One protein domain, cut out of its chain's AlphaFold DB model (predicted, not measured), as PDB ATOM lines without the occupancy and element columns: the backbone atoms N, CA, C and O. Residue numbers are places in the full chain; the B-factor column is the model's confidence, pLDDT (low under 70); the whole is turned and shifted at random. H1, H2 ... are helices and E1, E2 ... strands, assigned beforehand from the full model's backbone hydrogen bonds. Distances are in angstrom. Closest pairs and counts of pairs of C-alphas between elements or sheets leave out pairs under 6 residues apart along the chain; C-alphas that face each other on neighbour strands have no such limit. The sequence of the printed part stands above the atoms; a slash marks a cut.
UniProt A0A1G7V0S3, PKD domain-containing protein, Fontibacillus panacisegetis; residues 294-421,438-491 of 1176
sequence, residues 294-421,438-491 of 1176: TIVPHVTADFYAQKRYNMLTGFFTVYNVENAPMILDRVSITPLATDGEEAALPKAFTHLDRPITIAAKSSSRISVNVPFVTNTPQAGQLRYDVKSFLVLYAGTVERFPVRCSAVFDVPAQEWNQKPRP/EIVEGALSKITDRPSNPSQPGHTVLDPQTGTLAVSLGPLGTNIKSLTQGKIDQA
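AT A GLANCE: This is residues 294 to 421 and 438 to 491 of the 1176 residues of the protein "PKD domain-containing protein" of Fontibacillus panacisegetis (UniProt A0A1G7V0S3). What shape do these atoms make? Two strongly twisted sheets, E1 E2 E3 E6 E9 E10 and E5 E4 E7 E8, stand face to face as a sandwich, their strands crossed at 38 degrees, with E1 near E8 and E5 near E9. H2 packs over E10, and H1 only grazes the same sheet. What are the parts? The 182 printed residues hold ten named strands and two named helices, in the order E1 to E8, H1, E9, E10, H2: mostly strand, with the larger sheet branched and the smaller, E5 - E4 - E7 - E8, all antiparallel. The whole is compact and rounded, with a radius of gyration of the C-alphas of 16.5 A and spans of 42 by 38 by 27 A.

HOW THE PARTS SIT: How is the larger sheet joined? E1, residues 299 to 301, and E2, residues 306 to 308, lie on one side of E3, residues 311 to 320, with N 300 and O 317 at 3.1 A and N 306 and O 313 at 2.9 A. E6, residues 362 to 373, lies on the other side, with N 314 and O 368 at 3.1 A. E10, residues 469 to 475, is antiparallel to E6, N 365 and O 471 at 2.9 A, and to E9, residues 460 to 462, N 461 and O 470 at 2.9 A. And the smaller sheet? E4, residues 326 to 336, bends by 70 degrees at residue 329 and forms a hairpin with E5, residues 350 to 358, N 328 and O 356 at 2.8 A. E7, residues 388 to 397, is the neighbour of E4, N 332 and O 392 at 2.8 A, and forms a hairpin with E8, residues 400 to 409, N 393 and O 404 at 2.8 A. The closest C-alphas of E1 and E8, Ala 301 and Ala 406, are 6.3 A apart. Where are the helices? H2, residues 482 to 491, is on the larger sheet, over E10 and along the strands, at a height over the sheet of 9.9 A; the closest C-alphas are Val 471 and Ile 488, 6.8 A. H1, residues 438 to 444, only grazes that sheet; in both helices every O i to N i+4 pair is within hydrogen-bond range.

IN THESE COORDINATES: Which elements are longest? E6 measures 35.7 A, E8 29.7 A, E7 28.9 A, E3 27.9 A and E4 27.1 A. Where are the anchors? E1 begins at C-alpha 299, (17.695, 20.855, 36.388), and H2 ends at C-alpha 491, (30.314, 36.797, 34.970).

THE WHOLE: Where is it cut? Residues 422 to 437 are not printed, with 20.8 A between C-alphas 421 and 438. Which links are long? E4 to E5, E6 to E7 and H1 to E9. Where is confidence low? Mean pLDDT of the printed part is 77.8; 44 residues are under 70, among them 337 to 347 and 477 to 488.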
ATOM      1  N   THR A 294      13.131  13.567  50.463       81.38
ATOM      2  CA  THR A 294      14.294  14.203  49.809       81.38
ATOM      3  C   THR A 294      13.845  15.135  48.692       81.38
ATOM      4  O   THR A 294      13.031  14.760  47.862       81.38
ATOM      5  N   ILE A 295      14.403  16.337  48.619       84.38
ATOM      6  CA  ILE A 295      14.139  17.263  47.517       84.38
ATOM      7  C   ILE A 295      15.119  16.990  46.373       84.38
ATOM      8  O   ILE A 295      16.336  17.041  46.562       84.38
ATOM      9  N   VAL A 296      14.584  16.733  45.180       85.50
ATOM     10  CA  VAL A 296      15.354  16.617  43.934       85.50
ATOM     11  C   VAL A 296      14.856  17.713  42.989       85.50
ATOM     12  O   VAL A 296      13.796  17.542  42.383       85.50
ATOM     13  N   PRO A 297      15.534  18.874  42.926       86.19
ATOM     14  CA  PRO A 297      15.106  19.967  42.067       86.19
ATOM     15  C   PRO A 297      15.211  19.570  40.598       86.19
ATOM     16  O   PRO A 297      16.069  18.772  40.216       86.19
ATOM     17  N   HIS A 298      14.340  20.154  39.778       84.94
ATOM     18  CA  HIS A 298      14.504  20.081  38.336       84.94
ATOM     19  C   HIS A 298      15.781  20.825  37.936       84.94
ATOM     20  O   HIS A 298      16.136  21.842  38.546       84.94
ATOM     21  N   VAL A 299      16.470  20.285  36.936       83.88
ATOM     22  CA  VAL A 299      17.695  20.855  36.388       83.88
ATOM     23  C   VAL A 299      17.679  20.792  34.873       83.88
ATOM     24  O   VAL A 299      17.202  19.816  34.296       83.88
ATOM     25  N   THR A 300      18.277  21.799  34.253       79.69
ATOM     26  CA  THR A 300      18.638  21.809  32.831       79.69
ATOM     27  C   THR A 300      20.153  21.955  32.743       79.69
ATOM     28  O   THR A 300      20.733  22.757  33.472       79.69
ATOM     29  N   ALA A 301      20.832  21.142  31.938       72.62
ATOM     30  CA  ALA A 301      22.295  21.094  31.902       72.62
ATOM     31  C   ALA A 301      22.818  21.101  30.468       72.62
ATOM     32  O   ALA A 301      22.163  20.574  29.570       72.62
ATOM     33  N   ASP A 302      24.014  21.657  30.278       70.81
ATOM     34  CA  ASP A 302      24.756  21.491  29.033       70.81
ATOM     35  C   ASP A 302      25.166  20.017  28.889       70.81
ATOM     36  O   ASP A 302      25.606  19.395  29.859       70.81
ATOM     37  N   PHE A 303      25.081  19.458  27.680       57.62
ATOM     38  CA  PHE A 303      25.444  18.055  27.441       57.62
ATOM     39  C   PHE A 303      26.938  17.768  27.676       57.62
ATOM     40  O   PHE A 303      27.297  16.669  28.101       57.62
ATOM     41  N   TYR A 304      27.813  18.756  27.442       65.12
ATOM     42  CA  TYR A 304      29.264  18.571  27.480       65.12
ATOM     43  C   TYR A 304      29.976  19.451  28.513       65.12
ATOM     44  O   TYR A 304      29.707  20.646  28.623       65.12
ATOM     45  N   ALA A 305      30.977  18.880  29.188       80.06
ATOM     46  CA  ALA A 305      31.986  19.624  29.938       80.06
ATOM     47  C   ALA A 305      33.321  19.643  29.176       80.06
ATOM     48  O   ALA A 305      33.881  18.598  28.856       80.06
ATOM     49  N   GLN A 306      33.849  20.840  28.931       81.00
ATOM     50  CA  GLN A 306      35.029  21.084  28.091       81.00
ATOM     51  C   GLN A 306      36.312  21.184  28.935       81.00
ATOM     52  O   GLN A 306      36.308  21.783  30.016       81.00
ATOM     53  N   LYS A 307      37.442  20.677  28.444       78.75
ATOM     54  CA  LYS A 307      38.765  20.759  29.068       78.75
ATOM     55  C   LYS A 307      39.416  22.094  28.768       78.75
ATOM     56  O   LYS A 307      40.058  22.310  27.741       78.75
ATOM     57  N   ARG A 308      39.358  22.988  29.745       68.44
ATOM     58  CA  ARG A 308      39.993  24.302  29.680       68.44
ATOM     59  C   ARG A 308      41.141  24.364  30.672       68.44
ATOM     60  O   ARG A 308      40.983  24.163  31.874       68.44
ATOM     61  N   TYR A 309      42.333  24.623  30.140       68.94
ATOM     62  CA  TYR A 309      43.592  24.556  30.879       68.94
ATOM     63  C   TYR A 309      43.830  23.160  31.484       68.94
ATOM     64  O   TYR A 309      44.177  22.241  30.746       68.94
ATOM     65  N   ASN A 310      43.624  23.006  32.797       74.31
ATOM     66  CA  ASN A 310      43.723  21.745  33.540       74.31
ATOM     67  C   ASN A 310      42.419  21.427  34.306       74.31
ATOM     68  O   ASN A 310      42.452  20.711  35.309       74.31
ATOM     69  N   MET A 311      41.281  21.978  33.863       73.00
ATOM     70  CA  MET A 311      39.954  21.729  34.435       73.00
ATOM     71  C   MET A 311      38.940  21.324  33.363       73.00
ATOM     72  O   MET A 311      39.031  21.764  32.225       73.00
ATOM     73  N   LEU A 312      37.957  20.520  33.749       80.12
ATOM     74  CA  LEU A 312      36.719  20.276  33.016       80.12
ATOM     75  C   LEU A 312      35.685  21.315  33.456       80.12
ATOM     76  O   LEU A 312      35.484  21.480  34.658       80.12
ATOM     77  N   THR A 313      35.076  22.030  32.511       80.69
ATOM     78  CA  THR A 313      34.108  23.104  32.772       80.69
ATOM     79  C   THR A 313      32.777  22.846  32.069       80.69
ATOM     80  O   THR A 313      32.770  22.668  30.854       80.69
ATOM     81  N   GLY A 314      31.668  22.870  32.811       80.19
ATOM     82  CA  GLY A 314      30.296  22.790  32.282       80.19
ATOM     83  C   GLY A 314      29.312  23.609  33.124       80.19
ATOM     84  O   GLY A 314      29.691  24.106  34.190       80.19
ATOM     85  N   PHE A 315      28.064  23.757  32.672       83.69
ATOM     86  CA  PHE A 315      27.037  24.518  33.392       83.69
ATOM     87  C   PHE A 315      25.706  23.772  33.479       83.69
ATOM     88  O   PHE A 315      25.350  22.978  32.614       83.69
ATOM     89  N   PHE A 316      24.951  24.062  34.536       86.06
ATOM     90  CA  PHE A 316      23.568  23.621  34.684       86.06
ATOM     91  C   PHE A 316      22.760  24.643  35.489       86.06
ATOM     92  O   PHE A 316      23.313  25.394  36.291       86.06
ATOM     93  N   THR A 317      21.453  24.685  35.275       89.31
ATOM     94  CA  THR A 317      20.507  25.556  35.970       89.31
ATOM     95  C   THR A 317      19.683  24.737  36.944       89.31
ATOM     96  O   THR A 317      19.219  23.649  36.614       89.31
ATOM     97  N   VAL A 318      19.492  25.268  38.151       91.38
ATOM     98  CA  VAL A 318      18.669  24.657  39.200       91.38
ATOM     99  C   VAL A 318      17.442  25.517  39.446       91.38
ATOM    100  O   VAL A 318      17.563  26.734  39.619       91.38
ATOM    101  N   TYR A 319      16.275  24.879  39.512       90.44
ATOM    102  CA  TYR A 319      14.991  25.538  39.740       90.44
ATOM    103  C   TYR A 319      14.496  25.252  41.163       90.44
ATOM    104  O   TYR A 319      14.237  24.099  41.526       90.44
ATOM    105  N   ASN A 320      14.365  26.296  41.988       92.56
ATOM    106  CA  ASN A 320      13.842  26.188  43.347       92.56
ATOM    107  C   ASN A 320      12.359  26.569  43.396       92.56
ATOM    108  O   ASN A 320      12.004  27.745  43.415       92.56
ATOM    109  N   VAL A 321      11.494  25.560  43.478       90.00
ATOM    110  CA  VAL A 321      10.037  25.733  43.586       90.00
ATOM    111  C   VAL A 321       9.556  25.894  45.034       90.00
ATOM    112  O   VAL A 321       8.355  26.037  45.264       90.00
ATOM    113  N   GLU A 322      10.451  25.887  46.023       90.94
ATOM    114  CA  GLU A 322      10.101  26.024  47.440       90.94
ATOM    115  C   GLU A 322       9.865  27.480  47.838       90.94
ATOM    116  O   GLU A 322      10.400  28.416  47.242       90.94
ATOM    117  N   ASN A 323       9.089  27.662  48.908       89.25
ATOM    118  CA  ASN A 323       8.900  28.964  49.558       89.25
ATOM    119  C   ASN A 323      10.079  29.348  50.472       89.25
ATOM    120  O   ASN A 323      10.108  30.452  51.011       89.25
ATOM    121  N   ALA A 324      11.050  28.448  50.634       91.69
ATOM    122  CA  ALA A 324      12.268  28.646  51.404       91.69
ATOM    123  C   ALA A 324      13.507  28.584  50.489       91.69
ATOM    124  O   ALA A 324      13.475  27.927  49.441       91.69
ATOM    125  N   PRO A 325      14.609  29.265  50.854       93.25
ATOM    126  CA  PRO A 325      15.849  29.194  50.094       93.25
ATOM    127  C   PRO A 325      16.444  27.781  50.130       93.25
ATOM    128  O   PRO A 325      16.454  27.110  51.164       93.25
ATOM    129  N   MET A 326      16.975  27.354  48.989       94.06
ATOM    130  CA  MET A 326      17.717  26.110  48.831       94.06
ATOM    131  C   MET A 326      19.205  26.380  48.994       94.06
ATOM    132  O   MET A 326      19.776  27.185  48.262       94.06
ATOM    133  N   ILE A 327      19.832  25.693  49.945       94.00
ATOM    134  CA  ILE A 327      21.257  25.833  50.238       94.00
ATOM    135  C   ILE A 327      21.965  24.570  49.764       94.00
ATOM    136  O   ILE A 327      21.652  23.482  50.239       94.00
ATOM    137  N   LEU A 328      22.917  24.709  48.842       93.50
ATOM    138  CA  LEU A 328      23.831  23.649  48.419       93.50
ATOM    139  C   LEU A 328      25.183  23.884  49.101       93.50
ATOM    140  O   LEU A 328      25.819  24.913  48.877       93.50
ATOM    141  N   ASP A 329      25.614  22.952  49.948       91.50
ATOM    142  CA  ASP A 329      26.773  23.117  50.842       91.50
ATOM    143  C   ASP A 329      27.911  22.126  50.564       91.50
ATOM    144  O   ASP A 329      28.988  22.225  51.156       91.50
ATOM    145  N   ARG A 330      27.688  21.161  49.666       85.94
ATOM    146  CA  ARG A 330      28.685  20.157  49.288       85.94
ATOM    147  C   ARG A 330      28.465  19.619  47.880       85.94
ATOM    148  O   ARG A 330      27.336  19.559  47.393       85.94
ATOM    149  N   VAL A 331      29.543  19.152  47.258       88.56
ATOM    150  CA  VAL A 331      29.545  18.559  45.915       88.56
ATOM    151  C   VAL A 331      30.309  17.234  45.893       88.56
ATOM    152  O   VAL A 331      31.327  17.072  46.559       88.56
ATOM    153  N   SER A 332      29.819  16.266  45.130       82.81
ATOM    154  CA  SER A 332      30.506  15.018  44.808       82.81
ATOM    155  C   SER A 332      30.634  14.903  43.296       82.81
ATOM    156  O   SER A 332      29.715  15.249  42.557       82.81
ATOM    157  N   ILE A 333      31.786  14.431  42.830       84.75
ATOM    158  CA  ILE A 333      32.082  14.263  41.410       84.75
ATOM    159  C   ILE A 333      32.486  12.814  41.184       84.75
ATOM    160  O   ILE A 333      33.415  12.307  41.820       84.75
ATOM    161  N   THR A 334      31.778  12.148  40.279       82.12
ATOM    162  CA  THR A 334      31.899  10.706  40.064       82.12
ATOM    163  C   THR A 334      32.121  10.425  38.583       82.12
ATOM    164  O   THR A 334      31.253  10.765  37.785       82.12
ATOM    165  N   PRO A 335      33.261   9.831  38.184       82.31
ATOM    166  CA  PRO A 335      33.457   9.400  36.804       82.31
ATOM    167  C   PRO A 335      32.466   8.284  36.464       82.31
ATOM    168  O   PRO A 335      32.233   7.400  37.290       82.31
ATOM    169  N   LEU A 336      31.919   8.311  35.254       73.56
ATOM    170  CA  LEU A 336      31.096   7.237  34.709       73.56
ATOM    171  C   LEU A 336      31.953   6.416  33.730       73.56
ATOM    172  O   LEU A 336      32.716   6.972  32.938       73.56
ATOM    173  N   ALA A 337      31.889   5.087  33.837       58.16
ATOM    174  CA  ALA A 337      32.605   4.171  32.948       58.16
ATOM    175  C   ALA A 337      31.758   3.858  31.705       58.16
ATOM    176  O   ALA A 337      30.533   3.817  31.783       58.16
ATOM    177  N   THR A 338      32.406   3.603  30.566       53.34
ATOM    178  CA  THR A 338      31.744   3.315  29.276       53.34
ATOM    179  C   THR A 338      31.075   1.947  29.183       53.34
ATOM    180  O   THR A 338      30.429   1.655  28.183       53.34
ATOM    181  N   ASP A 339      31.229   1.109  30.202       44.34
ATOM    182  CA  ASP A 339      31.152  -0.338  30.021       44.34
ATOM    183  C   ASP A 339      29.839  -0.924  30.574       44.34
ATOM    184  O   ASP A 339      29.678  -2.135  30.635       44.34
ATOM    185  N   GLY A 340      28.883  -0.081  30.984       43.72
ATOM    186  CA  GLY A 340      27.501  -0.475  31.299       43.72
ATOM    187  C   GLY A 340      27.277  -1.427  32.487       43.72
ATOM    188  O   GLY A 340      26.128  -1.592  32.888       43.72
ATOM    189  N   GLU A 341      28.314  -2.029  33.082       39.09
ATOM    190  CA  GLU A 341      28.133  -3.129  34.046       39.09
ATOM    191  C   GLU A 341      28.238  -2.765  35.539       39.09
ATOM    192  O   GLU A 341      27.811  -3.560  36.374       39.09
ATOM    193  N   GLU A 342      28.679  -1.565  35.936       40.09
ATOM    194  CA  GLU A 342      28.639  -1.158  37.353       40.09
ATOM    195  C   GLU A 342      28.159   0.287  37.545       40.09
ATOM    196  O   GLU A 342      28.707   1.238  36.987       40.09
ATOM    197  N   ALA A 343      27.144   0.473  38.397       41.56
ATOM    198  CA  ALA A 343      26.730   1.793  38.860       41.56
ATOM    199  C   ALA A 343      27.862   2.411  39.700       41.56
ATOM    200  O   ALA A 343      28.074   2.022  40.850       41.56
ATOM    201  N   ALA A 344      28.593   3.377  39.136       50.44
ATOM    202  CA  ALA A 344      29.643   4.088  39.858       50.44
ATOM    203  C   ALA A 344      29.049   4.772  41.105       50.44
ATOM    204  O   ALA A 344      28.230   5.689  41.007       50.44
ATOM    205  N   LEU A 345      29.435   4.308  42.298       53.12
ATOM    206  CA  LEU A 345      28.963   4.887  43.557       53.12
ATOM    207  C   LEU A 345      29.493   6.325  43.707       53.12
ATOM    208  O   LEU A 345      30.673   6.559  43.420       53.12
ATOM    209  N   PRO A 346      28.672   7.280  44.194       58.66
ATOM    210  CA  PRO A 346      29.118   8.647  44.409       58.66
ATOM    211  C   PRO A 346      30.386   8.704  45.264       58.66
ATOM    212  O   PRO A 346      30.438   8.110  46.345       58.66
ATOM    213  N   LYS A 347      31.409   9.432  44.800       69.00
ATOM    214  CA  LYS A 347      32.625   9.676  45.595       69.00
ATOM    215  C   LYS A 347      32.306  10.529  46.834       69.00
ATOM    216  O   LYS A 347      31.246  11.153  46.913       69.00
ATOM    217  N   ALA A 348      33.217  10.558  47.810       72.62
ATOM    218  CA  ALA A 348      33.059  11.373  49.019       72.62
ATOM    219  C   ALA A 348      32.769  12.845  48.670       72.62
ATOM    220  O   ALA A 348      33.364  13.390  47.740       72.62
ATOM    221  N   PHE A 349      31.848  13.463  49.412       78.81
ATOM    222  CA  PHE A 349      31.494  14.867  49.233       78.81
ATOM    223  C   PHE A 349      32.632  15.790  49.681       78.81
ATOM    224  O   PHE A 349      33.218  15.595  50.745       78.81
ATOM    225  N   THR A 350      32.876  16.829  48.891       82.75
ATOM    226  CA  THR A 350      33.688  17.992  49.248       82.75
ATOM    227  C   THR A 350      32.746  19.101  49.709       82.75
ATOM    228  O   THR A 350      31.807  19.439  48.988       82.75
ATOM    229  N   HIS A 351      32.961  19.641  50.908       84.62
ATOM    230  CA  HIS A 351      32.216  20.810  51.386       84.62
ATOM    231  C   HIS A 351      32.595  22.056  50.579       84.62
ATOM    232  O   HIS A 351      33.717  22.143  50.092       84.62
ATOM    233  N   LEU A 352      31.648  22.977  50.416       86.69
ATOM    234  CA  LEU A 352      31.901  24.314  49.886       86.69
ATOM    235  C   LEU A 352      32.233  25.239  51.066       86.69
ATOM    236  O   LEU A 352      31.507  25.243  52.064       86.69
ATOM    237  N   ASP A 353      33.276  26.056  50.934       86.62
ATOM    238  CA  ASP A 353      33.612  27.115  51.896       86.62
ATOM    239  C   ASP A 353      32.537  28.216  51.897       86.62
ATOM    240  O   ASP A 353      32.255  28.844  52.920       86.62
ATOM    241  N   ARG A 354      31.916  28.448  50.736       89.44
ATOM    242  CA  ARG A 354      30.795  29.367  50.533       89.44
ATOM    243  C   ARG A 354      29.602  28.608  49.941       89.44
ATOM    244  O   ARG A 354      29.568  28.377  48.732       89.44
ATOM    245  N   PRO A 355      28.601  28.241  50.763       90.62
ATOM    246  CA  PRO A 355      27.398  27.571  50.284       90.62
ATOM    247  C   PRO A 355      26.649  28.390  49.228       90.62
ATOM    248  O   PRO A 355      26.530  29.614  49.323       90.62
ATOM    249  N   ILE A 356      26.088  27.704  48.237       91.94
ATOM    250  CA  ILE A 356      25.306  28.323  47.164       91.94
ATOM    251  C   ILE A 356      23.858  28.403  47.617       91.94
ATOM    252  O   ILE A 356      23.240  27.384  47.916       91.94
ATOM    253  N   THR A 357      23.314  29.616  47.648       92.69
ATOM    254  CA  THR A 357      21.913  29.855  48.006       92.69
ATOM    255  C   THR A 357      21.108  30.175  46.755       92.69
ATOM    256  O   THR A 357      21.340  31.201  46.118       92.69
ATOM    257  N   ILE A 358      20.141  29.320  46.437       94.06
ATOM    258  CA  ILE A 358      19.120  29.568  45.419       94.06
ATOM    259  C   ILE A 358      17.893  30.085  46.168       94.06
ATOM    260  O   ILE A 358      17.363  29.399  47.046       94.06
ATOM    261  N   ALA A 359      17.473  31.317  45.886       93.25
ATOM    262  CA  ALA A 359      16.373  31.946  46.608       93.25
ATOM    263  C   ALA A 359      15.055  31.164  46.446       93.25
ATOM    264  O   ALA A 359      14.904  30.311  45.569       93.25
ATOM    265  N   ALA A 360      14.103  31.415  47.345       91.50
ATOM    266  CA  ALA A 360      12.762  30.853  47.229       91.50
ATOM    267  C   ALA A 360      12.131  31.265  45.890       91.50
ATOM    268  O   ALA A 360      12.281  32.417  45.475       91.50
ATOM    269  N   LYS A 361      11.423  30.338  45.236       89.75
ATOM    270  CA  LYS A 361      10.736  30.576  43.953       89.75
ATOM    271  C   LYS A 361      11.633  31.213  42.881       89.75
ATOM    272  O   LYS A 361      11.183  32.071  42.126       89.75
ATOM    273  N   SER A 362      12.900  30.806  42.812       90.38
ATOM    274  CA  SER A 362      13.891  31.364  41.884       90.38
ATOM    275  C   SER A 362      14.694  30.274  41.173       90.38
ATOM    276  O   SER A 362      14.648  29.101  41.549       90.38
ATOM    277  N   SER A 363      15.480  30.658  40.168       91.25
ATOM    278  CA  SER A 363      16.470  29.776  39.538       91.25
ATOM    279  C   SER A 363      17.878  30.369  39.578       91.25
ATOM    280  O   SER A 363      18.092  31.566  39.807       91.25
ATOM    281  N   SER A 364      18.888  29.514  39.440       91.19
ATOM    282  CA  SER A 364      20.293  29.935  39.370       91.19
ATOM    283  C   SER A 364      21.078  29.016  38.448       91.19
ATOM    284  O   SER A 364      20.919  27.796  38.514       91.19
ATOM    285  N   ARG A 365      21.946  29.601  37.620       89.88
ATOM    286  CA  ARG A 365      22.904  28.861  36.792       89.88
ATOM    287  C   ARG A 365      24.180  28.634  37.597       89.88
ATOM    288  O   ARG A 365      24.676  29.553  38.247       89.88
ATOM    289  N   ILE A 366      24.695  27.414  37.576       89.75
ATOM    290  CA  ILE A 366      25.831  26.951  38.373       89.75
ATOM    291  C   ILE A 366      26.887  26.380  37.428       89.75
ATOM    292  O   ILE A 366      26.579  25.566  36.558       89.75
ATOM    293  N   SER A 367      28.141  26.795  37.606       87.38
ATOM    294  CA  SER A 367      29.281  26.200  36.911       87.38
ATOM    295  C   SER A 367      29.815  24.971  37.643       87.38
ATOM    296  O   SER A 367      29.780  24.864  38.870       87.38
ATOM    297  N   VAL A 368      30.364  24.033  36.886       84.31
ATOM    298  CA  VAL A 368      31.114  22.895  37.407       84.31
ATOM    299  C   VAL A 368      32.531  22.996  36.882       84.31
ATOM    300  O   VAL A 368      32.733  22.899  35.680       84.31
ATOM    301  N   ASN A 369      33.496  23.169  37.785       83.88
ATOM    302  CA  ASN A 369      34.916  23.273  37.470       83.88
ATOM    303  C   ASN A 369      35.678  22.139  38.163       83.88
ATOM    304  O   ASN A 369      35.830  22.144  39.380       83.88
ATOM    305  N   VAL A 370      36.147  21.149  37.401       84.62
ATOM    306  CA  VAL A 370      36.763  19.935  37.960       84.62
ATOM    307  C   VAL A 370      38.202  19.778  37.482       84.62
ATOM    308  O   VAL A 370      38.419  19.533  36.295       84.62
ATOM    309  N   PRO A 371      39.213  19.850  38.364       81.25
ATOM    310  CA  PRO A 371      40.590  19.576  37.977       81.25
ATOM    311  C   PRO A 371      40.758  18.147  37.452       81.25
ATOM    312  O   PRO A 371      40.259  17.193  38.060       81.25
ATOM    313  N   PHE A 372      41.516  17.985  36.365       83.88
ATOM    314  CA  PHE A 372      41.861  16.664  35.842       83.88
ATOM    315  C   PHE A 372      43.362  16.372  35.934       83.88
ATOM    316  O   PHE A 372      44.207  17.242  35.715       83.88
ATOM    317  N   VAL A 373      43.709  15.133  36.285       81.31
ATOM    318  CA  VAL A 373      45.080  14.718  36.615       81.31
ATOM    319  C   VAL A 373      45.507  13.467  35.848       81.31
ATOM    320  O   VAL A 373      44.684  12.649  35.443       81.31
ATOM    321  N   THR A 374      46.815  13.297  35.646       81.12
ATOM    322  CA  THR A 374      47.387  12.074  35.051       81.12
ATOM    323  C   THR A 374      47.552  10.926  36.037       81.12
ATOM    324  O   THR A 374      47.610   9.775  35.620       81.12
ATOM    325  N   ASN A 375      47.646  11.234  37.331       77.06
ATOM    326  CA  ASN A 375      47.850  10.252  38.395       77.06
ATOM    327  C   ASN A 375      46.498   9.847  39.008       77.06
ATOM    328  O   ASN A 375      45.450  10.311  38.563       77.06
ATOM    329  N   THR A 376      46.504   9.000  40.039       79.31
ATOM    330  CA  THR A 376      45.277   8.612  40.751       79.31
ATOM    331  C   THR A 376      44.532   9.856  41.266       79.31
ATOM    332  O   THR A 376      45.097  10.587  42.085       79.31
ATOM    333  N   PRO A 377      43.296  10.125  40.801       77.44
ATOM    334  CA  PRO A 377      42.567  11.333  41.171       77.44
ATOM    335  C   PRO A 377      42.136  11.304  42.640       77.44
ATOM    336  O   PRO A 377      41.604  10.298  43.116       77.44
ATOM    337  N   GLN A 378      42.335  12.420  43.345       76.56
ATOM    338  CA  GLN A 378      41.810  12.628  44.699       76.56
ATOM    339  C   GLN A 378      40.323  13.039  44.669       76.56
ATOM    340  O   GLN A 378      39.726  13.183  43.599       76.56
ATOM    341  N   ALA A 379      39.697  13.203  45.840       68.38
ATOM    342  CA  ALA A 379      38.322  13.701  45.930       68.38
ATOM    343  C   ALA A 379      38.200  15.081  45.255       68.38
ATOM    344  O   ALA A 379      39.055  15.944  45.443       68.38
ATOM    345  N   GLY A 380      37.167  15.262  44.428       69.56
ATOM    346  CA  GLY A 380      36.986  16.474  43.623       69.56
ATOM    347  C   GLY A 380      37.874  16.572  42.374       69.56
ATOM    348  O   GLY A 380      37.855  17.603  41.713       69.56
ATOM    349  N   GLN A 381      38.636  15.524  42.030       82.56
ATOM    350  CA  GLN A 381      39.437  15.453  40.804       82.56
ATOM    351  C   GLN A 381      38.982  14.299  39.911       82.56
ATOM    352  O   GLN A 381      38.480  13.270  40.381       82.56
ATOM    353  N   LEU A 382      39.228  14.444  38.612       86.00
ATOM    354  CA  LEU A 382      39.011  13.390  37.626       86.00
ATOM    355  C   LEU A 382      40.326  12.972  36.971       86.00
ATOM    356  O   LEU A 382      41.296  13.727  36.930       86.00
ATOM    357  N   ARG A 383      40.390  11.732  36.481       86.50
ATOM    358  CA  ARG A 383      41.514  11.323  35.633       86.50
ATOM    359  C   ARG A 383      41.356  12.023  34.287       86.50
ATOM    360  O   ARG A 383      40.235  12.285  33.864       86.50
ATOM    361  N   TYR A 384      42.465  12.367  33.641       82.81
ATOM    362  CA  TYR A 384      42.416  13.102  32.380       82.81
ATOM    363  C   TYR A 384      41.557  12.389  31.328       82.81
ATOM    364  O   TYR A 384      40.768  13.038  30.672       82.81
ATOM    365  N   ASP A 385      41.608  11.072  31.223       83.19
ATOM    366  CA  ASP A 385      40.857  10.264  30.255       83.19
ATOM    367  C   ASP A 385      39.416   9.927  30.661       83.19
ATOM    368  O   ASP A 385      38.822   8.998  30.116       83.19
ATOM    369  N   VAL A 386      38.840  10.667  31.612       82.38
ATOM    370  CA  VAL A 386      37.419  10.534  31.938       82.38
ATOM    371  C   VAL A 386      36.566  10.868  30.707       82.38
ATOM    372  O   VAL A 386      36.775  11.895  30.061       82.38
ATOM    373  N   LYS A 387      35.617   9.984  30.383       84.69
ATOM    374  CA  LYS A 387      34.737  10.124  29.214       84.69
ATOM    375  C   LYS A 387      33.441  10.850  29.536       84.69
ATOM    376  O   LYS A 387      32.952  11.614  28.719       84.69
ATOM    377  N   SER A 388      32.926  10.639  30.741       80.69
ATOM    378  CA  SER A 388      31.774  11.343  31.285       80.69
ATOM    379  C   SER A 388      31.803  11.298  32.807       80.69
ATOM    380  O   SER A 388      32.501  10.477  33.421       80.69
ATOM    381  N   PHE A 389      31.102  12.223  33.450       85.38
ATOM    382  CA  PHE A 389      31.028  12.277  34.902       85.38
ATOM    383  C   PHE A 389      29.690  12.823  35.392       85.38
ATOM    384  O   PHE A 389      29.082  13.711  34.801       85.38
ATOM    385  N   LEU A 390      29.254  12.287  36.528       83.12
ATOM    386  CA  LEU A 390      28.116  12.758  37.297       83.12
ATOM    387  C   LEU A 390      28.604  13.755  38.347       83.12
ATOM    388  O   LEU A 390      29.493  13.450  39.151       83.12
ATOM    389  N   VAL A 391      27.971  14.917  38.385       85.31
ATOM    390  CA  VAL A 391      28.144  15.910  39.442       85.31
ATOM    391  C   VAL A 391      26.925  15.866  40.331       85.31
ATOM    392  O   VAL A 391      25.793  15.857  39.850       85.31
ATOM    393  N   LEU A 392      27.160  15.847  41.637       84.06
ATOM    394  CA  LEU A 392      26.119  15.786  42.636       84.06
ATOM    395  C   LEU A 392      26.298  16.863  43.695       84.06
ATOM    396  O   LEU A 392      27.127  16.720  44.588       84.06
ATOM    397  N   TYR A 393      25.473  17.899  43.634       88.25
ATOM    398  CA  TYR A 393      25.346  18.869  44.711       88.25
ATOM    399  C   TYR A 393      24.336  18.377  45.742       88.25
ATOM    400  O   TYR A 393      23.279  17.836  45.406       88.25
ATOM    401  N   ALA A 394      24.663  18.563  47.015       86.19
ATOM    402  CA  ALA A 394      23.768  18.267  48.115       86.19
ATOM    403  C   ALA A 394      23.734  19.422  49.116       86.19
ATOM    404  O   ALA A 394      24.624  20.270  49.151       86.19
ATOM    405  N   GLY A 395      22.676  19.439  49.916       91.31
ATOM    406  CA  GLY A 395      22.461  20.453  50.935       91.31
ATOM    407  C   GLY A 395      21.070  20.321  51.532       91.31
ATOM    408  O   GLY A 395      20.617  19.194  51.762       91.31
ATOM    409  N   THR A 396      20.390  21.436  51.780       90.19
ATOM    410  CA  THR A 396      19.101  21.457  52.481       90.19
ATOM    411  C   THR A 396      18.178  22.570  51.998       90.19
ATOM    412  O   THR A 396      18.624  23.671  51.678       90.19
ATOM    413  N   VAL A 397      16.875  22.304  52.047       91.19
ATOM    414  CA  VAL A 397      15.829  23.328  52.168       91.19
ATOM    415  C   VAL A 397      15.101  23.017  53.466       91.19
ATOM    416  O   VAL A 397      14.515  21.940  53.603       91.19
ATOM    417  N   GLU A 398      15.162  23.929  54.434       88.31
ATOM    418  CA  GLU A 398      14.630  23.700  55.783       88.31
ATOM    419  C   GLU A 398      15.124  22.360  56.379       88.31
ATOM    420  O   GLU A 398      16.320  22.171  56.582       88.31
ATOM    421  N   ARG A 399      14.209  21.414  56.645       82.88
ATOM    422  CA  ARG A 399      14.503  20.074  57.181       82.88
ATOM    423  C   ARG A 399      14.758  19.009  56.113       82.88
ATOM    424  O   ARG A 399      15.100  17.881  56.464       82.88
ATOM    425  N   PHE A 400      14.515  19.316  54.840       83.94
ATOM    426  CA  PHE A 400      14.605  18.335  53.765       83.94
ATOM    427  C   PHE A 400      16.011  18.338  53.159       83.94
ATOM    428  O   PHE A 400      16.493  19.396  52.741       83.94
ATOM    429  N   PRO A 401      16.677  17.173  53.067       83.81
ATOM    430  CA  PRO A 401      17.910  17.063  52.311       83.81
ATOM    431  C   PRO A 401      17.624  17.312  50.829       83.81
ATOM    432  O   PRO A 401      16.642  16.812  50.281       83.81
ATOM    433  N   VAL A 402      18.502  18.074  50.187       86.44
ATOM    434  CA  VAL A 402      18.447  18.372  48.755       86.44
ATOM    435  C   VAL A 402      19.517  17.568  48.042       86.44
ATOM    436  O   VAL A 402      20.651  17.476  48.521       86.44
ATOM    437  N   ARG A 403      19.165  17.013  46.883       81.19
ATOM    438  CA  ARG A 403      20.082  16.317  45.987       81.19
ATOM    439  C   ARG A 403      19.860  16.784  44.551       81.19
ATOM    440  O   ARG A 403      18.819  16.512  43.972       81.19
ATOM    441  N   CYS A 404      20.861  17.436  43.980       79.75
ATOM    442  CA  CYS A 404      20.842  17.991  42.634       79.75
ATOM    443  C   CYS A 404      21.945  17.336  41.798       79.75
ATOM    444  O   CYS A 404      23.103  17.334  42.215       79.75
ATOM    445  N   SER A 405      21.607  16.769  40.638       81.44
ATOM    446  CA  SER A 405      22.567  16.052  39.792       81.44
ATOM    447  C   SER A 405      22.554  16.519  38.350       81.44
ATOM    448  O   SER A 405      21.479  16.627  37.776       81.44
ATOM    449  N   ALA A 406      23.734  16.658  37.754       79.50
ATOM    450  CA  ALA A 406      23.913  16.843  36.317       79.50
ATOM    451  C   ALA A 406      24.962  15.849  35.802       79.50
ATOM    452  O   ALA A 406      25.922  15.535  36.513       79.50
ATOM    453  N   VAL A 407      24.761  15.336  34.591       78.62
ATOM    454  CA  VAL A 407      25.711  14.453  33.904       78.62
ATOM    455  C   VAL A 407      26.338  15.245  32.775       78.62
ATOM    456  O   VAL A 407      25.620  15.890  32.019       78.62
ATOM    457  N   PHE A 408      27.662  15.192  32.689       79.88
ATOM    458  CA  PHE A 408      28.416  15.831  31.625       79.88
ATOM    459  C   PHE A 408      29.241  14.789  30.892       79.88
ATOM    460  O   PHE A 408      30.030  14.067  31.515       79.88
ATOM    461  N   ASP A 409      29.111  14.766  29.574       80.62
ATOM    462  CA  ASP A 409      30.050  14.059  28.721       80.62
ATOM    463  C   ASP A 409      31.273  14.946  28.478       80.62
ATOM    464  O   ASP A 409      31.187  16.165  28.340       80.62
ATOM    465  N   VAL A 410      32.453  14.343  28.455       79.12
ATOM    466  CA  VAL A 410      33.657  15.019  27.978       79.12
ATOM    467  C   VAL A 410      33.711  14.780  26.471       79.12
ATOM    468  O   VAL A 410      33.582  13.628  26.056       79.12
ATOM    469  N   PRO A 411      33.900  15.805  25.629       73.19
ATOM    470  CA  PRO A 411      34.047  15.607  24.192       73.19
ATOM    471  C   PRO A 411      35.152  14.589  23.882       73.19
ATOM    472  O   PRO A 411      36.244  14.656  24.452       73.19
ATOM    473  N   ALA A 412      34.901  13.659  22.956       66.62
ATOM    474  CA  ALA A 412      35.830  12.558  22.668       66.62
ATOM    475  C   ALA A 412      37.243  13.023  22.265       66.62
ATOM    476  O   ALA A 412      38.243  12.381  22.590       66.62
ATOM    477  N   GLN A 413      37.320  14.189  21.623       55.16
ATOM    478  CA  GLN A 413      38.549  14.896  21.247       55.16
ATOM    479  C   GLN A 413      39.442  15.205  22.446       55.16
ATOM    480  O   GLN A 413      40.671  15.181  22.370       55.16
ATOM    481  N   GLU A 414      38.807  15.506  23.571       70.81
ATOM    482  CA  GLU A 414      39.468  16.000  24.756       70.81
ATOM    483  C   GLU A 414      39.872  14.863  25.687       70.81
ATOM    484  O   GLU A 414      40.766  15.084  26.492       70.81
ATOM    485  N   TRP A 415      39.325  13.641  25.574       76.69
ATOM    486  CA  TRP A 415      39.615  12.508  26.478       76.69
ATOM    487  C   TRP A 415      41.117  12.325  26.723       76.69
ATOM    488  O   TRP A 415      41.588  12.348  27.860       76.69
ATOM    489  N   ASN A 416      41.916  12.290  25.660       80.06
ATOM    490  CA  ASN A 416      43.354  12.038  25.772       80.06
ATOM    491  C   ASN A 416      44.196  13.277  26.114       80.06
ATOM    492  O   ASN A 416      45.405  13.157  26.334       80.06
ATOM    493  N   GLN A 417      43.589  14.463  26.201       78.56
ATOM    494  CA  GLN A 417      44.292  15.687  26.569       78.56
ATOM    495  C   GLN A 417      44.749  15.609  28.030       78.56
ATOM    496  O   GLN A 417      43.953  15.707  28.969       78.56
ATOM    497  N   LYS A 418      46.056  15.415  28.222       81.25
ATOM    498  CA  LYS A 418      46.711  15.441  29.534       81.25
ATOM    499  C   LYS A 418      46.816  16.884  30.048       81.25
ATOM    500  O   LYS A 418      46.936  17.805  29.236       81.25
ATOM    501  N   PRO A 419      46.785  17.102  31.377       75.06
ATOM    502  CA  PRO A 419      46.951  18.428  31.949       75.06
ATOM    503  C   PRO A 419      48.321  18.970  31.543       75.06
ATOM    504  O   PRO A 419      49.340  18.281  31.649       75.06
ATOM    505  N   ARG A 420      48.346  20.201  31.040       64.94
ATOM    506  CA  ARG A 420      49.580  20.865  30.627       64.94
ATOM    507  C   ARG A 420      50.377  21.246  31.881       64.94
ATOM    508  O   ARG A 420      49.782  21.756  32.839       64.94
ATOM    509  N   PRO A 421      51.707  21.043  31.914       53.44
ATOM    510  CA  PRO A 421      52.534  21.592  32.979       53.44
ATOM    511  C   PRO A 421      52.374  23.112  32.971       53.44
ATOM    512  O   PRO A 421      52.677  23.762  31.972       53.44
ATOM    513  N   GLU A 438      41.163  34.213  43.357       61.09
ATOM    514  CA  GLU A 438      41.387  35.645  43.579       61.09
ATOM    515  C   GLU A 438      41.433  36.454  42.261       61.09
ATOM    516  O   GLU A 438      40.977  37.596  42.220       61.09
ATOM    517  N   ILE A 439      41.923  35.875  41.151       62.44
ATOM    518  CA  ILE A 439      41.898  36.522  39.820       62.44
ATOM    519  C   ILE A 439      40.463  36.612  39.295       62.44
ATOM    520  O   ILE A 439      40.070  37.644  38.749       62.44
ATOM    521  N   VAL A 440      39.681  35.546  39.473       67.62
ATOM    522  CA  VAL A 440      38.265  35.507  39.091       67.62
ATOM    523  C   VAL A 440      37.471  36.449  39.997       67.62
ATOM    524  O   VAL A 440      36.692  37.250  39.495       67.62
ATOM    525  N   GLU A 441      37.735  36.466  41.307       70.69
ATOM    526  CA  GLU A 441      37.147  37.428  42.246       70.69
ATOM    527  C   GLU A 441      37.454  38.879  41.850       70.69
ATOM    528  O   GLU A 441      36.543  39.709  41.850       70.69
ATOM    529  N   GLY A 442      38.695  39.177  41.446       66.12
ATOM    530  CA  GLY A 442      39.119  40.497  40.975       66.12
ATOM    531  C   GLY A 442      38.569  40.888  39.596       66.12
ATOM    532  O   GLY A 442      38.372  42.069  39.315       66.12
ATOM    533  N   ALA A 443      38.298  39.921  38.716       69.19
ATOM    534  CA  ALA A 443      37.601  40.159  37.452       69.19
ATOM    535  C   ALA A 443      36.114  40.427  37.700       69.19
ATOM    536  O   ALA A 443      35.567  41.413  37.209       69.19
ATOM    537  N   LEU A 444      35.489  39.611  38.547       72.31
ATOM    538  CA  LEU A 444      34.116  39.805  38.973       72.31
ATOM    539  C   LEU A 444      33.964  41.150  39.716       72.31
ATOM    540  O   LEU A 444      32.900  41.757  39.669       72.31
ATOM    541  N   SER A 445      34.970  41.636  40.466       68.88
ATOM    542  CA  SER A 445      34.857  42.878  41.267       68.88
ATOM    543  C   SER A 445      34.865  44.143  40.412       68.88
ATOM    544  O   SER A 445      34.498  45.207  40.897       68.88
ATOM    545  N   LYS A 446      35.265  44.027  39.140       69.06
ATOM    546  CA  LYS A 446      35.190  45.101  38.140       69.06
ATOM    547  C   LYS A 446      33.803  45.228  37.509       69.06
ATOM    548  O   LYS A 446      33.561  46.188  36.788       69.06
ATOM    549  N   ILE A 447      32.903  44.284  37.782       71.50
ATOM    550  CA  ILE A 447      31.491  44.378  37.416       71.50
ATOM    551  C   ILE A 447      30.833  45.278  38.473       71.50
ATOM    552  O   ILE A 447      30.568  44.843  39.590       71.50
ATOM    553  N   THR A 448      30.661  46.560  38.140       50.50
ATOM    554  CA  THR A 448      30.413  47.674  39.078       50.50
ATOM    555  C   THR A 448      29.066  47.654  39.811       50.50
ATOM    556  O   THR A 448      28.924  48.373  40.793       50.50
ATOM    557  N   ASP A 449      28.124  46.785  39.421       59.19
ATOM    558  CA  ASP A 449      26.768  46.707  39.993       59.19
ATOM    559  C   ASP A 449      26.405  45.274  40.409       59.19
ATOM    560  O   ASP A 449      25.487  44.670  39.847       59.19
ATOM    561  N   ARG A 450      27.139  44.669  41.349       62.53
ATOM    562  CA  ARG A 450      26.736  43.345  41.842       62.53
ATOM    563  C   ARG A 450      25.513  43.476  42.756       62.53
ATOM    564  O   ARG A 450      25.616  44.148  43.784       62.53
ATOM    565  N   PRO A 451      24.384  42.823  42.437       67.12
ATOM    566  CA  PRO A 451      23.261  42.741  43.361       67.12
ATOM    567  C   PRO A 451      23.725  42.069  44.658       67.12
ATOM    568  O   PRO A 451      24.532  41.142  44.608       67.12
ATOM    569  N   SER A 452      23.231  42.520  45.813       70.44
ATOM    570  CA  SER A 452      23.618  41.978  47.128       70.44
ATOM    571  C   SER A 452      22.697  40.857  47.622       70.44
ATOM    572  O   SER A 452      22.896  40.347  48.722       70.44
ATOM    573  N   ASN A 453      21.659  40.511  46.852       79.75
ATOM    574  CA  ASN A 453      20.619  39.562  47.246       79.75
ATOM    575  C   ASN A 453      20.522  38.390  46.243       79.75
ATOM    576  O   ASN A 453      20.343  38.653  45.053       79.75
ATOM    577  N   PRO A 454      20.550  37.117  46.691       78.69
ATOM    578  CA  PRO A 454      20.418  35.939  45.826       78.69
ATOM    579  C   PRO A 454      19.112  35.852  45.025       78.69
ATOM    580  O   PRO A 454      19.061  35.095  44.059       78.69
ATOM    581  N   SER A 455      18.068  36.614  45.362       80.50
ATOM    582  CA  SER A 455      16.835  36.677  44.562       80.50
ATOM    583  C   SER A 455      16.914  37.634  43.365       80.50
ATOM    584  O   SER A 455      15.996  37.658  42.549       80.50
ATOM    585  N   GLN A 456      17.962  38.459  43.268       83.19
ATOM    586  CA  GLN A 456      18.123  39.438  42.193       83.19
ATOM    587  C   GLN A 456      18.936  38.844  41.027       83.19
ATOM    588  O   GLN A 456      20.034  38.330  41.269       83.19
ATOM    589  N   PRO A 457      18.446  38.947  39.773       82.25
ATOM    590  CA  PRO A 457      19.196  38.538  38.589       82.25
ATOM    591  C   PRO A 457      20.612  39.126  38.556       82.25
ATOM    592  O   PRO A 457      20.798  40.328  38.752       82.25
ATOM    593  N   GLY A 458      21.613  38.283  38.311       76.31
ATOM    594  CA  GLY A 458      23.023  38.671  38.276       76.31
ATOM    595  C   GLY A 458      23.746  38.666  39.630       76.31
ATOM    596  O   GLY A 458      24.940  38.965  39.667       76.31
ATOM    597  N   HIS A 459      23.087  38.312  40.745       85.19
ATOM    598  CA  HIS A 459      23.790  38.038  42.007       85.19
ATOM    599  C   HIS A 459      24.756  36.863  41.820       85.19
ATOM    600  O   HIS A 459      24.358  35.821  41.299       85.19
ATOM    601  N   THR A 460      26.010  37.013  42.258       85.81
ATOM    602  CA  THR A 460      27.077  36.027  42.027       85.81
ATOM    603  C   THR A 460      27.675  35.514  43.330       85.81
ATOM    604  O   THR A 460      27.988  36.296  44.226       85.81
ATOM    605  N   VAL A 461      27.896  34.202  43.417       86.94
ATOM    606  CA  VAL A 461      28.632  33.548  44.511       86.94
ATOM    607  C   VAL A 461      29.712  32.667  43.902       86.94
ATOM    608  O   VAL A 461      29.404  31.800  43.092       86.94
ATOM    609  N   LEU A 462      30.967  32.889  44.290       85.25
ATOM    610  CA  LEU A 462      32.103  32.057  43.901       85.25
ATOM    611  C   LEU A 462      32.641  31.341  45.138       85.25
ATOM    612  O   LEU A 462      33.081  32.008  46.079       85.25
ATOM    613  N   ASP A 463      32.616  30.013  45.119       86.06
ATOM    614  CA  ASP A 463      33.278  29.184  46.117       86.06
ATOM    615  C   ASP A 463      34.773  29.025  45.780       86.06
ATOM    616  O   ASP A 463      35.109  28.499  44.714       86.06
ATOM    617  N   PRO A 464      35.692  29.469  46.656       73.31
ATOM    618  CA  PRO A 464      37.125  29.404  46.389       73.31
ATOM    619  C   PRO A 464      37.716  27.995  46.559       73.31
ATOM    620  O   PRO A 464      38.844  27.762  46.129       73.31
ATOM    621  N   GLN A 465      37.003  27.047  47.177       77.69
ATOM    622  CA  GLN A 465      37.509  25.691  47.384       77.69
ATOM    623  C   GLN A 465      37.297  24.815  46.146       77.69
ATOM    624  O   GLN A 465      38.214  24.115  45.711       77.69
ATOM    625  N   THR A 466      36.100  24.857  45.564       78.25
ATOM    626  CA  THR A 466      35.697  24.039  44.414       78.25
ATOM    627  C   THR A 466      35.741  24.804  43.097       78.25
ATOM    628  O   THR A 466      35.713  24.185  42.036       78.25
ATOM    629  N   GLY A 467      35.810  26.139  43.133       76.38
ATOM    630  CA  GLY A 467      35.690  26.973  41.940       76.38
ATOM    631  C   GLY A 467      34.268  27.080  41.407       76.38
ATOM    632  O   GLY A 467      34.071  27.506  40.269       76.38
ATOM    633  N   THR A 468      33.269  26.655  42.183       86.06
ATOM    634  CA  THR A 468      31.872  26.725  41.767       86.06
ATOM    635  C   THR A 468      31.416  28.181  41.744       86.06
ATOM    636  O   THR A 468      31.421  28.856  42.772       86.06
ATOM    637  N   LEU A 469      30.996  28.658  40.572       87.00
ATOM    638  CA  LEU A 469      30.388  29.972  40.378       87.00
ATOM    639  C   LEU A 469      28.886  29.790  40.160       87.00
ATOM    640  O   LEU A 469      28.472  29.128  39.211       87.00
ATOM    641  N   ALA A 470      28.078  30.399  41.018       89.06
ATOM    642  CA  ALA A 470      26.634  30.462  40.869       89.06
ATOM    643  C   ALA A 470      26.203  31.889  40.530       89.06
ATOM    644  O   ALA A 470      26.661  32.845  41.164       89.06
ATOM    645  N   VAL A 471      25.307  32.024  39.554       89.56
ATOM    646  CA  VAL A 471      24.709  33.298  39.147       89.56
ATOM    647  C   VAL A 471      23.187  33.175  39.201       89.56
ATOM    648  O   VAL A 471      22.607  32.273  38.592       89.56
ATOM    649  N   SER A 472      22.533  34.064  39.949       89.62
ATOM    650  CA  SER A 472      21.073  34.076  40.076       89.62
ATOM    651  C   SER A 472      20.415  34.545  38.783       89.62
ATOM    652  O   SER A 472      20.827  35.551  38.203       89.62
ATOM    653  N   LEU A 473      19.376  33.828  38.355       87.44
ATOM    654  CA  LEU A 473      18.542  34.183  37.205       87.44
ATOM    655  C   LEU A 473      17.265  34.933  37.631       87.44
ATOM    656  O   LEU A 473      16.565  35.484  36.790       87.44
ATOM    657  N   GLY A 474      16.996  35.023  38.939       84.88
ATOM    658  CA  GLY A 474      15.815  35.689  39.493       84.88
ATOM    659  C   GLY A 474      14.593  34.778  39.666       84.88
ATOM    660  O   GLY A 474      14.727  33.550  39.638       84.88
ATOM    661  N   PRO A 475      13.407  35.367  39.924       85.88
ATOM    662  CA  PRO A 475      12.179  34.619  40.181       85.88
ATOM    663  C   PRO A 475      11.756  33.758  38.986       85.88
ATOM    664  O   PRO A 475      11.887  34.176  37.831       85.88
ATOM    665  N   LEU A 476      11.214  32.571  39.267       80.69
ATOM    666  CA  LEU A 476      10.686  31.662  38.246       80.69
ATOM    667  C   LEU A 476       9.613  32.371  37.399       80.69
ATOM    668  O   LEU A 476       8.747  33.045  37.949       80.69
ATOM    669  N   GLY A 477       9.681  32.223  36.071       65.31
ATOM    670  CA  GLY A 477       8.706  32.802  35.135       65.31
ATOM    671  C   GLY A 477       8.928  34.275  34.757       65.31
ATOM    672  O   GLY A 477       8.042  34.880  34.162       65.31
ATOM    673  N   THR A 478      10.081  34.874  35.086       62.16
ATOM    674  CA  THR A 478      10.383  36.277  34.740       62.16
ATOM    675  C   THR A 478      11.326  36.367  33.537       62.16
ATOM    676  O   THR A 478      12.420  35.807  33.579       62.16
ATOM    677  N   ASN A 479      10.965  37.134  32.501       58.53
ATOM    678  CA  ASN A 479      11.865  37.406  31.372       58.53
ATOM    679  C   ASN A 479      13.030  38.311  31.804       58.53
ATOM    680  O   ASN A 479      12.838  39.436  32.279       58.53
ATOM    681  N   ILE A 480      14.257  37.818  31.634       63.84
ATOM    682  CA  ILE A 480      15.479  38.548  31.979       63.84
ATOM    683  C   ILE A 480      15.766  39.565  30.871       63.84
ATOM    684  O   ILE A 480      15.919  39.211  29.708       63.84
ATOM    685  N   LYS A 481      15.873  40.850  31.224       66.44
ATOM    686  CA  LYS A 481      16.243  41.905  30.263       66.44
ATOM    687  C   LYS A 481      17.615  41.604  29.642       66.44
ATOM    688  O   LYS A 481      18.553  41.324  30.386       66.44
ATOM    689  N   SER A 482      17.763  41.787  28.328       54.91
ATOM    690  CA  SER A 482      19.007  41.543  27.562       54.91
ATOM    691  C   SER A 482      20.285  42.103  28.223       54.91
ATOM    692  O   SER A 482      21.287  41.405  28.362       54.91
ATOM    693  N   LEU A 483      20.233  43.319  28.786       54.88
ATOM    694  CA  LEU A 483      21.364  43.924  29.512       54.88
ATOM    695  C   LEU A 483      21.825  43.101  30.738       54.88
ATOM    696  O   LEU A 483      22.999  43.086  31.100       54.88
ATOM    697  N   THR A 484      20.885  42.439  31.408       61.75
ATOM    698  CA  THR A 484      21.148  41.580  32.571       61.75
ATOM    699  C   THR A 484      21.697  40.229  32.127       61.75
ATOM    700  O   THR A 484      22.612  39.715  32.765       61.75
ATOM    701  N   GLN A 485      21.219  39.713  30.990       65.69
ATOM    702  CA  GLN A 485      21.762  38.517  30.349       65.69
ATOM    703  C   GLN A 485      23.244  38.706  29.985       65.69
ATOM    704  O   GLN A 485      24.085  37.918  30.407       65.69
ATOM    705  N   GLY A 486      23.599  39.839  29.366       62.22
ATOM    706  CA  GLY A 486      24.997  40.169  29.062       62.22
ATOM    707  C   GLY A 486      25.900  40.254  30.303       62.22
ATOM    708  O   GLY A 486      27.057  39.836  30.254       62.22
ATOM    709  N   LYS A 487      25.388  40.726  31.452       67.75
ATOM    710  CA  LYS A 487      26.129  40.723  32.733       67.75
ATOM    711  C   LYS A 487      26.331  39.304  33.283       67.75
ATOM    712  O   LYS A 487      27.392  39.014  33.838       67.75
ATOM    713  N   ILE A 488      25.335  38.428  33.135       69.00
ATOM    714  CA  ILE A 488      25.408  37.013  33.536       69.00
ATOM    715  C   ILE A 488      26.464  36.284  32.695       69.00
ATOM    716  O   ILE A 488      27.339  35.614  33.251       69.00
ATOM    717  N   ASP A 489      26.458  36.489  31.380       70.25
ATOM    718  CA  ASP A 489      27.436  35.892  30.466       70.25
ATOM    719  C   ASP A 489      28.851  36.430  30.728       70.25
ATOM    720  O   ASP A 489      29.823  35.668  30.775       70.25
ATOM    721  N   GLN A 490      28.978  37.728  31.025       71.50
ATOM    722  CA  GLN A 490      30.244  38.335  31.433       71.50
ATOM    723  C   GLN A 490      30.777  37.732  32.744       71.50
ATOM    724  O   GLN A 490      31.981  37.473  32.853       71.50
ATOM    725  N   ALA A 491      29.914  37.447  33.723       72.56
ATOM    726  CA  ALA A 491      30.314  36.797  34.970       72.56
ATOM    727  C   ALA A 491      30.854  35.379  34.724       72.56
ATOM    728  O   ALA A 491      31.920  35.042  35.237       72.56
TER     729      ALA A 491